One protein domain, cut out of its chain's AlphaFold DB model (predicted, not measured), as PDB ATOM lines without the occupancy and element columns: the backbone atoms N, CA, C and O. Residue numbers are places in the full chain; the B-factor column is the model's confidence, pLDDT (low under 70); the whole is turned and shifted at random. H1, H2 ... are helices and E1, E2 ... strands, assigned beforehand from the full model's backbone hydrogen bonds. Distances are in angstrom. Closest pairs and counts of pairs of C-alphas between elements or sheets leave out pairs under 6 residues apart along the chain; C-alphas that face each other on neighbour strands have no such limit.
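Overview. This is residues 5 to 57 of the 149 residues of an uncharacterized protein of Puccinia coronata f. sp. avenae (UniProt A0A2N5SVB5). Picture one four-stranded sheet spread as a V. The hairpin of E2 and E3 makes one arm, and E1 and E4 side by side make the other, with H1 packed over one face of the sheet on that second arm. E3 and E4 meet at the corner of the V in a short pairing, and residues 33 to 38, at the tip of the E2 and E3 hairpin, stick out free. The printed part has 53 residues with one named helix and four named strands, in the order E1 H1 E2 E3 E4; the sheet is mixed, its order is E1 E4 E3 E2, and the class is mixed, helices and strands. The whole is only just loose, close to compact, with a radius of gyration of the C-alphas of 12.3 A and spans of 32 by 30 by 18 A.

Arrangement. Begin at E1, residues 5 to 8, an edge strand parallel to E4, residues 50 to 56, at 25 degrees; look for N 6 and O 53, 2.9 A apart. Next comes H1, residues 12 to 23, with every O i to N i+4 pair within hydrogen-bond range. It is on the sheet at a height of 9.7 A, along the strands at 15 degrees to E4 on the local plane; it lies over E4, but only just over E4 alone, since E1 and E3, residues 38 to 45, each have 2 of its C-alphas. The closest C-alphas of H1 and E4 are those of Gln 18 and Gly 54, 7.4 A apart. E2, residues 28 to 33, the other edge strand, forms a hairpin with E3, antiparallel at 168 degrees, with N 31 and O 40 at 2.9 A. E3 and E4, also a hairpin, are antiparallel at 116 degrees, with N 45 and O 50 at 2.9 A. The pairing is staggered: E3 pairs with E2 over residues 38 to 43 and with E4 over 44 to 45. E2, E3 and E4 form a meander, each strand the antiparallel neighbour of the one before. E1, H1 and E2 form a split strand-helix-strand unit, two strands of one sheet joined through a helix, with E4 and E3 between them in the sheet, and its crossover is right-handed. H1 on one face gives two layers. E1 is apart from E2 and E3.

Along the chain. Find C-alpha 5 at (-83.221, -172.829, -157.617), where E1 begins. H1 runs 16.6 A from C-alpha 12 at (-97.655, -179.033, -147.683). E2 spans 16.1 A, E3 22.9 A and E4 19.2 A, ending at C-alpha 56 at (-91.813, -177.999, -158.543).

Size, cuts and confidence. The C-alphas of Ile 35 and Ser 47 are the two farthest apart, 34.3 A. The printed part has no cut, and its four links between elements are tight. The mean pLDDT of the printed part is 88.8, and no printed residue is under 70.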
ATOM      1  N   SER A   5     -81.933-172.131-157.563       88.94
ATOM      2  CA  SER A   5     -83.221-172.829-157.617       88.94
ATOM      3  C   SER A   5     -83.318-173.921-156.559       88.94
ATOM      4  O   SER A   5     -82.380-174.703-156.400       88.94
ATOM      5  N   LEU A   6     -84.471-174.028-155.899       87.31
ATOM      6  CA  LEU A   6     -84.802-175.113-154.972       87.31
ATOM      7  C   LEU A   6     -85.953-175.944-155.535       87.31
ATOM      8  O   LEU A   6     -87.062-175.434-155.695       87.31
ATOM      9  N   SER A   7     -85.703-177.226-155.804       85.19
ATOM     10  CA  SER A   7     -86.737-178.152-156.275       85.19
ATOM     11  C   SER A   7     -87.442-178.856-155.112       85.19
ATOM     12  O   SER A   7     -86.803-179.298-154.155       85.19
ATOM     13  N   SER A   8     -88.768-178.973-155.187       85.25
ATOM     14  CA  SER A   8     -89.602-179.599-154.158       85.25
ATOM     15  C   SER A   8     -90.788-180.354-154.765       85.25
ATOM     16  O   SER A   8     -91.294-180.009-155.827       85.25
ATOM     17  N   ASN A   9     -91.286-181.378-154.068       79.50
ATOM     18  CA  ASN A   9     -92.409-182.206-154.524       79.50
ATOM     19  C   ASN A   9     -93.799-181.601-154.241       79.50
ATOM     20  O   ASN A   9     -94.803-182.287-154.415       79.50
ATOM     21  N   GLY A  10     -93.865-180.349-153.778       78.56
ATOM     22  CA  GLY A  10     -95.125-179.641-153.519       78.56
ATOM     23  C   GLY A  10     -95.910-180.140-152.300       78.56
ATOM     24  O   GLY A  10     -97.059-179.746-152.117       78.56
ATOM     25  N   ALA A  11     -95.323-180.997-151.456       85.50
ATOM     26  CA  ALA A  11     -95.946-181.396-150.196       85.50
ATOM     27  C   ALA A  11     -96.159-180.177-149.278       85.50
ATOM     28  O   ALA A  11     -95.331-179.264-149.250       85.50
ATOM     29  N   ALA A  12     -97.249-180.178-148.504       86.38
ATOM     30  CA  ALA A  12     -97.655-179.033-147.683       86.38
ATOM     31  C   ALA A  12     -96.542-178.545-146.741       86.38
ATOM     32  O   ALA A  12     -96.294-177.349-146.653       86.38
ATOM     33  N   ASN A  13     -95.808-179.460-146.106       88.00
ATOM     34  CA  ASN A  13     -94.663-179.124-145.256       88.00
ATOM     35  C   ASN A  13     -93.521-178.432-146.020       88.00
ATOM     36  O   ASN A  13     -92.898-177.522-145.486       88.00
ATOM     37  N   LYS A  14     -93.250-178.819-147.271       86.62
ATOM     38  CA  LYS A  14     -92.214-178.174-148.086       86.62
ATOM     39  C   LYS A  14     -92.661-176.816-148.626       86.62
ATOM     40  O   LYS A  14     -91.829-175.925-148.743       86.62
ATOM     41  N   LEU A  15     -93.951-176.653-148.934       85.31
ATOM     42  CA  LEU A  15     -94.521-175.344-149.270       85.31
ATOM     43  C   LEU A  15     -94.447-174.397-148.068       85.31
ATOM     44  O   LEU A  15     -94.018-173.258-148.215       85.31
ATOM     45  N   LEU A  16     -94.789-174.885-146.873       88.62
ATOM     46  CA  LEU A  16     -94.647-174.120-145.635       88.62
ATOM     47  C   LEU A  16     -93.193-173.719-145.388       88.62
ATOM     48  O   LEU A  16     -92.940-172.547-145.146       88.62
ATOM     49  N   ALA A  17     -92.243-174.642-145.553       88.31
ATOM     50  CA  ALA A  17     -90.824-174.330-145.423       88.31
ATOM     51  C   ALA A  17     -90.364-173.244-146.415       88.31
ATOM     52  O   ALA A  17     -89.588-172.373-146.040       88.31
ATOM     53  N   GLN A  18     -90.857-173.249-147.661       86.94
ATOM     54  CA  GLN A  18     -90.558-172.187-148.633       86.94
ATOM     55  C   GLN A  18     -91.131-170.830-148.199       86.94
ATOM     56  O   GLN A  18     -90.433-169.824-148.281       86.94
ATOM     57  N   VAL A  19     -92.367-170.806-147.694       86.94
ATOM     58  CA  VAL A  19     -93.015-169.586-147.185       86.94
ATOM     59  C   VAL A  19     -92.312-169.054-145.934       86.94
ATOM     60  O   VAL A  19     -92.127-167.849-145.791       86.94
ATOM     61  N   GLU A  20     -91.923-169.929-145.009       89.19
ATOM     62  CA  GLU A  20     -91.155-169.553-143.820       89.19
ATOM     63  C   GLU A  20     -89.781-169.013-144.198       89.19
ATOM     64  O   GLU A  20     -89.359-167.992-143.665       89.19
ATOM     65  N   PHE A  21     -89.119-169.641-145.170       84.50
ATOM     66  CA  PHE A  21     -87.839-169.176-145.682       84.50
ATOM     67  C   PHE A  21     -87.935-167.787-146.326       84.50
ATOM     68  O   PHE A  21     -87.094-166.935-146.060       84.50
ATOM     69  N   GLU A  22     -88.976-167.526-147.124       85.12
ATOM     70  CA  GLU A  22     -89.226-166.202-147.711       85.12
ATOM     71  C   GLU A  22     -89.420-165.127-146.628       85.12
ATOM     72  O   GLU A  22     -88.879-164.033-146.746       85.12
ATOM     73  N   LYS A  23     -90.119-165.447-145.530       85.56
ATOM     74  CA  LYS A  23     -90.331-164.515-144.403       85.56
ATOM     75  C   LYS A  23     -89.051-164.138-143.654       85.56
ATOM     76  O   LYS A  23     -89.046-163.108-142.990       85.56
ATOM     77  N   LEU A  24     -88.012-164.970-143.709       86.12
ATOM     78  CA  LEU A  24     -86.726-164.708-143.051       86.12
ATOM     79  C   LEU A  24     -85.832-163.753-143.850       86.12
ATOM     80  O   LEU A  24     -84.776-163.359-143.359       86.12
ATOM     81  N   LEU A  25     -86.207-163.421-145.086       86.88
ATOM     82  CA  LEU A  25     -85.398-162.604-145.975       86.88
ATOM     83  C   LEU A  25     -85.962-161.189-146.052       86.88
ATOM     84  O   LEU A  25     -87.140-160.988-146.320       86.88
ATOM     85  N   ASP A  26     -85.096-160.194-145.880       84.44
ATOM     86  CA  ASP A  26     -85.504-158.784-145.907       84.44
ATOM     87  C   ASP A  26     -85.475-158.184-147.324       84.44
ATOM     88  O   ASP A  26     -86.070-157.139-147.589       84.44
ATOM     89  N   SER A  27     -84.804-158.845-148.271       90.50
ATOM     90  CA  SER A  27     -84.537-158.313-149.613       90.50
ATOM     91  C   SER A  27     -85.180-159.147-150.719       90.50
ATOM     92  O   SER A  27     -85.132-160.377-150.693       90.50
ATOM     93  N   HIS A  28     -85.798-158.469-151.692       92.25
ATOM     94  CA  HIS A  28     -86.603-159.092-152.742       92.25
ATOM     95  C   HIS A  28     -86.471-158.349-154.076       92.25
ATOM     96  O   HIS A  28     -86.319-157.128-154.105       92.25
ATOM     97  N   LEU A  29     -86.611-159.078-155.182       92.00
ATOM     98  CA  LEU A  29     -86.983-158.503-156.473       92.00
ATOM     99  C   LEU A  29     -88.502-158.466-156.579       92.00
ATOM    100  O   LEU A  29     -89.166-159.470-156.319       92.00
ATOM    101  N   GLU A  30     -89.044-157.330-157.003       93.44
ATOM    102  CA  GLU A  30     -90.483-157.170-157.182       93.44
ATOM    103  C   GLU A  30     -90.831-156.888-158.637       93.44
ATOM    104  O   GLU A  30     -90.254-156.026-159.299       93.44
ATOM    105  N   PHE A  31     -91.832-157.610-159.125       93.50
ATOM    106  CA  PHE A  31     -92.475-157.348-160.397       93.50
ATOM    107  C   PHE A  31     -93.945-157.040-160.143       93.50
ATOM    108  O   PHE A  31     -94.688-157.869-159.612       93.50
ATOM    109  N   ILE A  32     -94.369-155.839-160.531       96.00
ATOM    110  CA  ILE A  32     -95.720-155.342-160.278       96.00
ATOM    111  C   ILE A  32     -96.406-155.052-161.617       96.00
ATOM    112  O   ILE A  32     -95.857-154.394-162.508       96.00
ATOM    113  N   ARG A  33     -97.634-155.552-161.764       95.44
ATOM    114  CA  ARG A  33     -98.559-155.237-162.859       95.44
ATOM    115  C   ARG A  33     -99.912-154.847-162.253       95.44
ATOM    116  O   ARG A  33    -100.776-155.711-162.092       95.44
ATOM    117  N   PRO A  34    -100.108-153.555-161.922       94.56
ATOM    118  CA  PRO A  34    -101.288-153.090-161.191       94.56
ATOM    119  C   PRO A  34    -102.611-153.370-161.908       94.56
ATOM    120  O   PRO A  34    -103.568-153.780-161.265       94.56
ATOM    121  N   ILE A  35    -102.640-153.235-163.241       96.88
ATOM    122  CA  ILE A  35    -103.834-153.462-164.079       96.88
ATOM    123  C   ILE A  35    -104.423-154.867-163.871       96.88
ATOM    124  O   ILE A  35    -105.634-155.044-163.932       96.88
ATOM    125  N   TYR A  36    -103.570-155.856-163.591       93.31
ATOM    126  CA  TYR A  36    -103.967-157.252-163.400       93.31
ATOM    127  C   TYR A  36    -103.923-157.695-161.933       93.31
ATOM    128  O   TYR A  36    -104.095-158.876-161.653       93.31
ATOM    129  N   ASN A  37    -103.652-156.773-160.999       93.12
ATOM    130  CA  ASN A  37    -103.401-157.074-159.588       93.12
ATOM    131  C   ASN A  37    -102.331-158.170-159.377       93.12
ATOM    132  O   ASN A  37    -102.414-158.983-158.459       93.12
ATOM    133  N   ILE A  38    -101.316-158.208-160.248       93.00
ATOM    134  CA  ILE A  38    -100.211-159.167-160.148       93.00
ATOM    135  C   ILE A  38     -99.047-158.491-159.426       93.00
ATOM    136  O   ILE A  38     -98.533-157.462-159.876       93.00
ATOM    137  N   ARG A  39     -98.605-159.104-158.327       93.00
ATOM    138  CA  ARG A  39     -97.368-158.773-157.616       93.00
ATOM    139  C   ARG A  39     -96.578-160.059-157.408       93.00
ATOM    140  O   ARG A  39     -97.005-160.923-156.651       93.00
ATOM    141  N   ILE A  40     -95.442-160.176-158.081       90.19
ATOM    142  CA  ILE A  40     -94.510-161.293-157.919       90.19
ATOM    143  C   ILE A  40     -93.336-160.782-157.092       90.19
ATOM    144  O   ILE A  40     -92.740-159.762-157.443       90.19
ATOM    145  N   ARG A  41     -93.019-161.480-156.001       90.00
ATOM    146  CA  ARG A  41     -91.864-161.202-155.142       90.00
ATOM    147  C   ARG A  41     -90.926-162.398-155.213       90.00
ATOM    148  O   ARG A  41     -91.380-163.535-155.143       90.00
ATOM    149  N   ILE A  42     -89.642-162.137-155.420       90.50
ATOM    150  CA  ILE A  42     -88.607-163.169-155.480       90.50
ATOM    151  C   ILE A  42     -87.579-162.851-154.397       90.50
ATOM    152  O   ILE A  42     -86.952-161.791-154.480       90.50
ATOM    153  N   PRO A  43     -87.390-163.724-153.397       92.31
ATOM    154  CA  PRO A  43     -86.414-163.493-152.343       92.31
ATOM    155  C   PRO A  43     -84.982-163.451-152.885       92.31
ATOM    156  O   PRO A  43     -84.617-164.199-153.798       92.31
ATOM    157  N   LEU A  44     -84.158-162.590-152.292       92.75
ATOM    158  CA  LEU A  44     -82.725-162.504-152.551       92.75
ATOM    159  C   LEU A  44     -81.937-163.074-151.363       92.75
ATOM    160  O   LEU A  44     -82.224-162.749-150.212       92.75
ATOM    161  N   ILE A  45     -80.933-163.910-151.641       90.31
ATOM    162  CA  ILE A  45     -80.121-164.590-150.619       90.31
ATOM    163  C   ILE A  45     -78.620-164.305-150.778       90.31
ATOM    164  O   ILE A  45     -78.102-164.258-151.894       90.31
ATOM    165  N   GLY A  46     -77.919-164.192-149.644       86.31
ATOM    166  CA  GLY A  46     -76.459-164.086-149.564       86.31
ATOM    167  C   GLY A  46     -75.926-162.649-149.566       86.31
ATOM    168  O   GLY A  46     -76.647-161.695-149.837       86.31
ATOM    169  N   SER A  47     -74.631-162.500-149.263       85.00
ATOM    170  CA  SER A  47     -73.933-161.202-149.254       85.00
ATOM    171  C   SER A  47     -73.752-160.604-150.653       85.00
ATOM    172  O   SER A  47     -73.697-159.388-150.804       85.00
ATOM    173  N   SER A  48     -73.683-161.463-151.673       87.88
ATOM    174  CA  SER A  48     -73.872-161.109-153.080       87.88
ATOM    175  C   SER A  48     -75.269-161.598-153.477       87.88
ATOM    176  O   SER A  48     -75.425-162.801-153.689       87.88
ATOM    177  N   PRO A  49     -76.295-160.724-153.481       88.19
ATOM    178  CA  PRO A  49     -77.692-161.145-153.528       88.19
ATOM    179  C   PRO A  49     -78.019-161.944-154.793       88.19
ATOM    180  O   PRO A  49     -77.885-161.445-155.913       88.19
ATOM    181  N   LEU A  50     -78.478-163.183-154.617       91.62
ATOM    182  CA  LEU A  50     -78.934-164.049-155.702       91.62
ATOM    183  C   LEU A  50     -80.443-164.286-155.599       91.62
ATOM    184  O   LEU A  50     -80.923-164.588-154.507       91.62
ATOM    185  N   PRO A  51     -81.197-164.211-156.710       92.50
ATOM    186  CA  PRO A  51     -82.597-164.608-156.724       92.50
ATOM    187  C   PRO A  51     -82.730-166.088-156.397       92.50
ATOM    188  O   PRO A  51     -82.087-166.925-157.040       92.50
ATOM    189  N   LEU A  52     -83.581-166.393-155.424       90.44
ATOM    190  CA  LEU A  52     -83.961-167.750-155.084       90.44
ATOM    191  C   LEU A  52     -85.350-168.062-155.647       90.44
ATOM    192  O   LEU A  52     -86.326-167.389-155.327       90.44
ATOM    193  N   VAL A  53     -85.444-169.119-156.452       89.12
ATOM    194  CA  VAL A  53     -86.698-169.556-157.078       89.12
ATOM    195  C   VAL A  53     -87.037-170.979-156.641       89.12
ATOM    196  O   VAL A  53     -86.261-171.914-156.846       89.12
ATOM    197  N   GLY A  54     -88.217-171.153-156.047       87.31
ATOM    198  CA  GLY A  54     -88.800-172.471-155.811       87.31
ATOM    199  C   GLY A  54     -89.354-173.049-157.111       87.31
ATOM    200  O   GLY A  54     -90.116-172.385-157.808       87.31
ATOM    201  N   ILE A  55     -88.982-174.284-157.440       86.62
ATOM    202  CA  ILE A  55     -89.459-175.003-158.625       86.62
ATOM    203  C   ILE A  55     -90.113-176.307-158.162       86.62
ATOM    204  O   ILE A  55     -89.644-176.959-157.226       86.62
ATOM    205  N   GLN A  56     -91.220-176.692-158.792       83.94
ATOM    206  CA  GLN A  56     -91.813-177.999-158.543       83.94
ATOM    207  C   GLN A  56     -91.037-179.075-159.303       83.94
ATOM    208  O   GLN A  56     -90.704-178.897-160.474       83.94
ATOM    209  N   ASP A  57     -90.779-180.205-158.650       85.38
ATOM    210  CA  ASP A  57     -90.163-181.349-159.312       85.38
ATOM    211  C   ASP A  57     -91.009-181.789-160.533       85.38
ATOM    212  O   ASP A  57     -92.215-182.022-160.375       85.38
TER     213      ASP A  57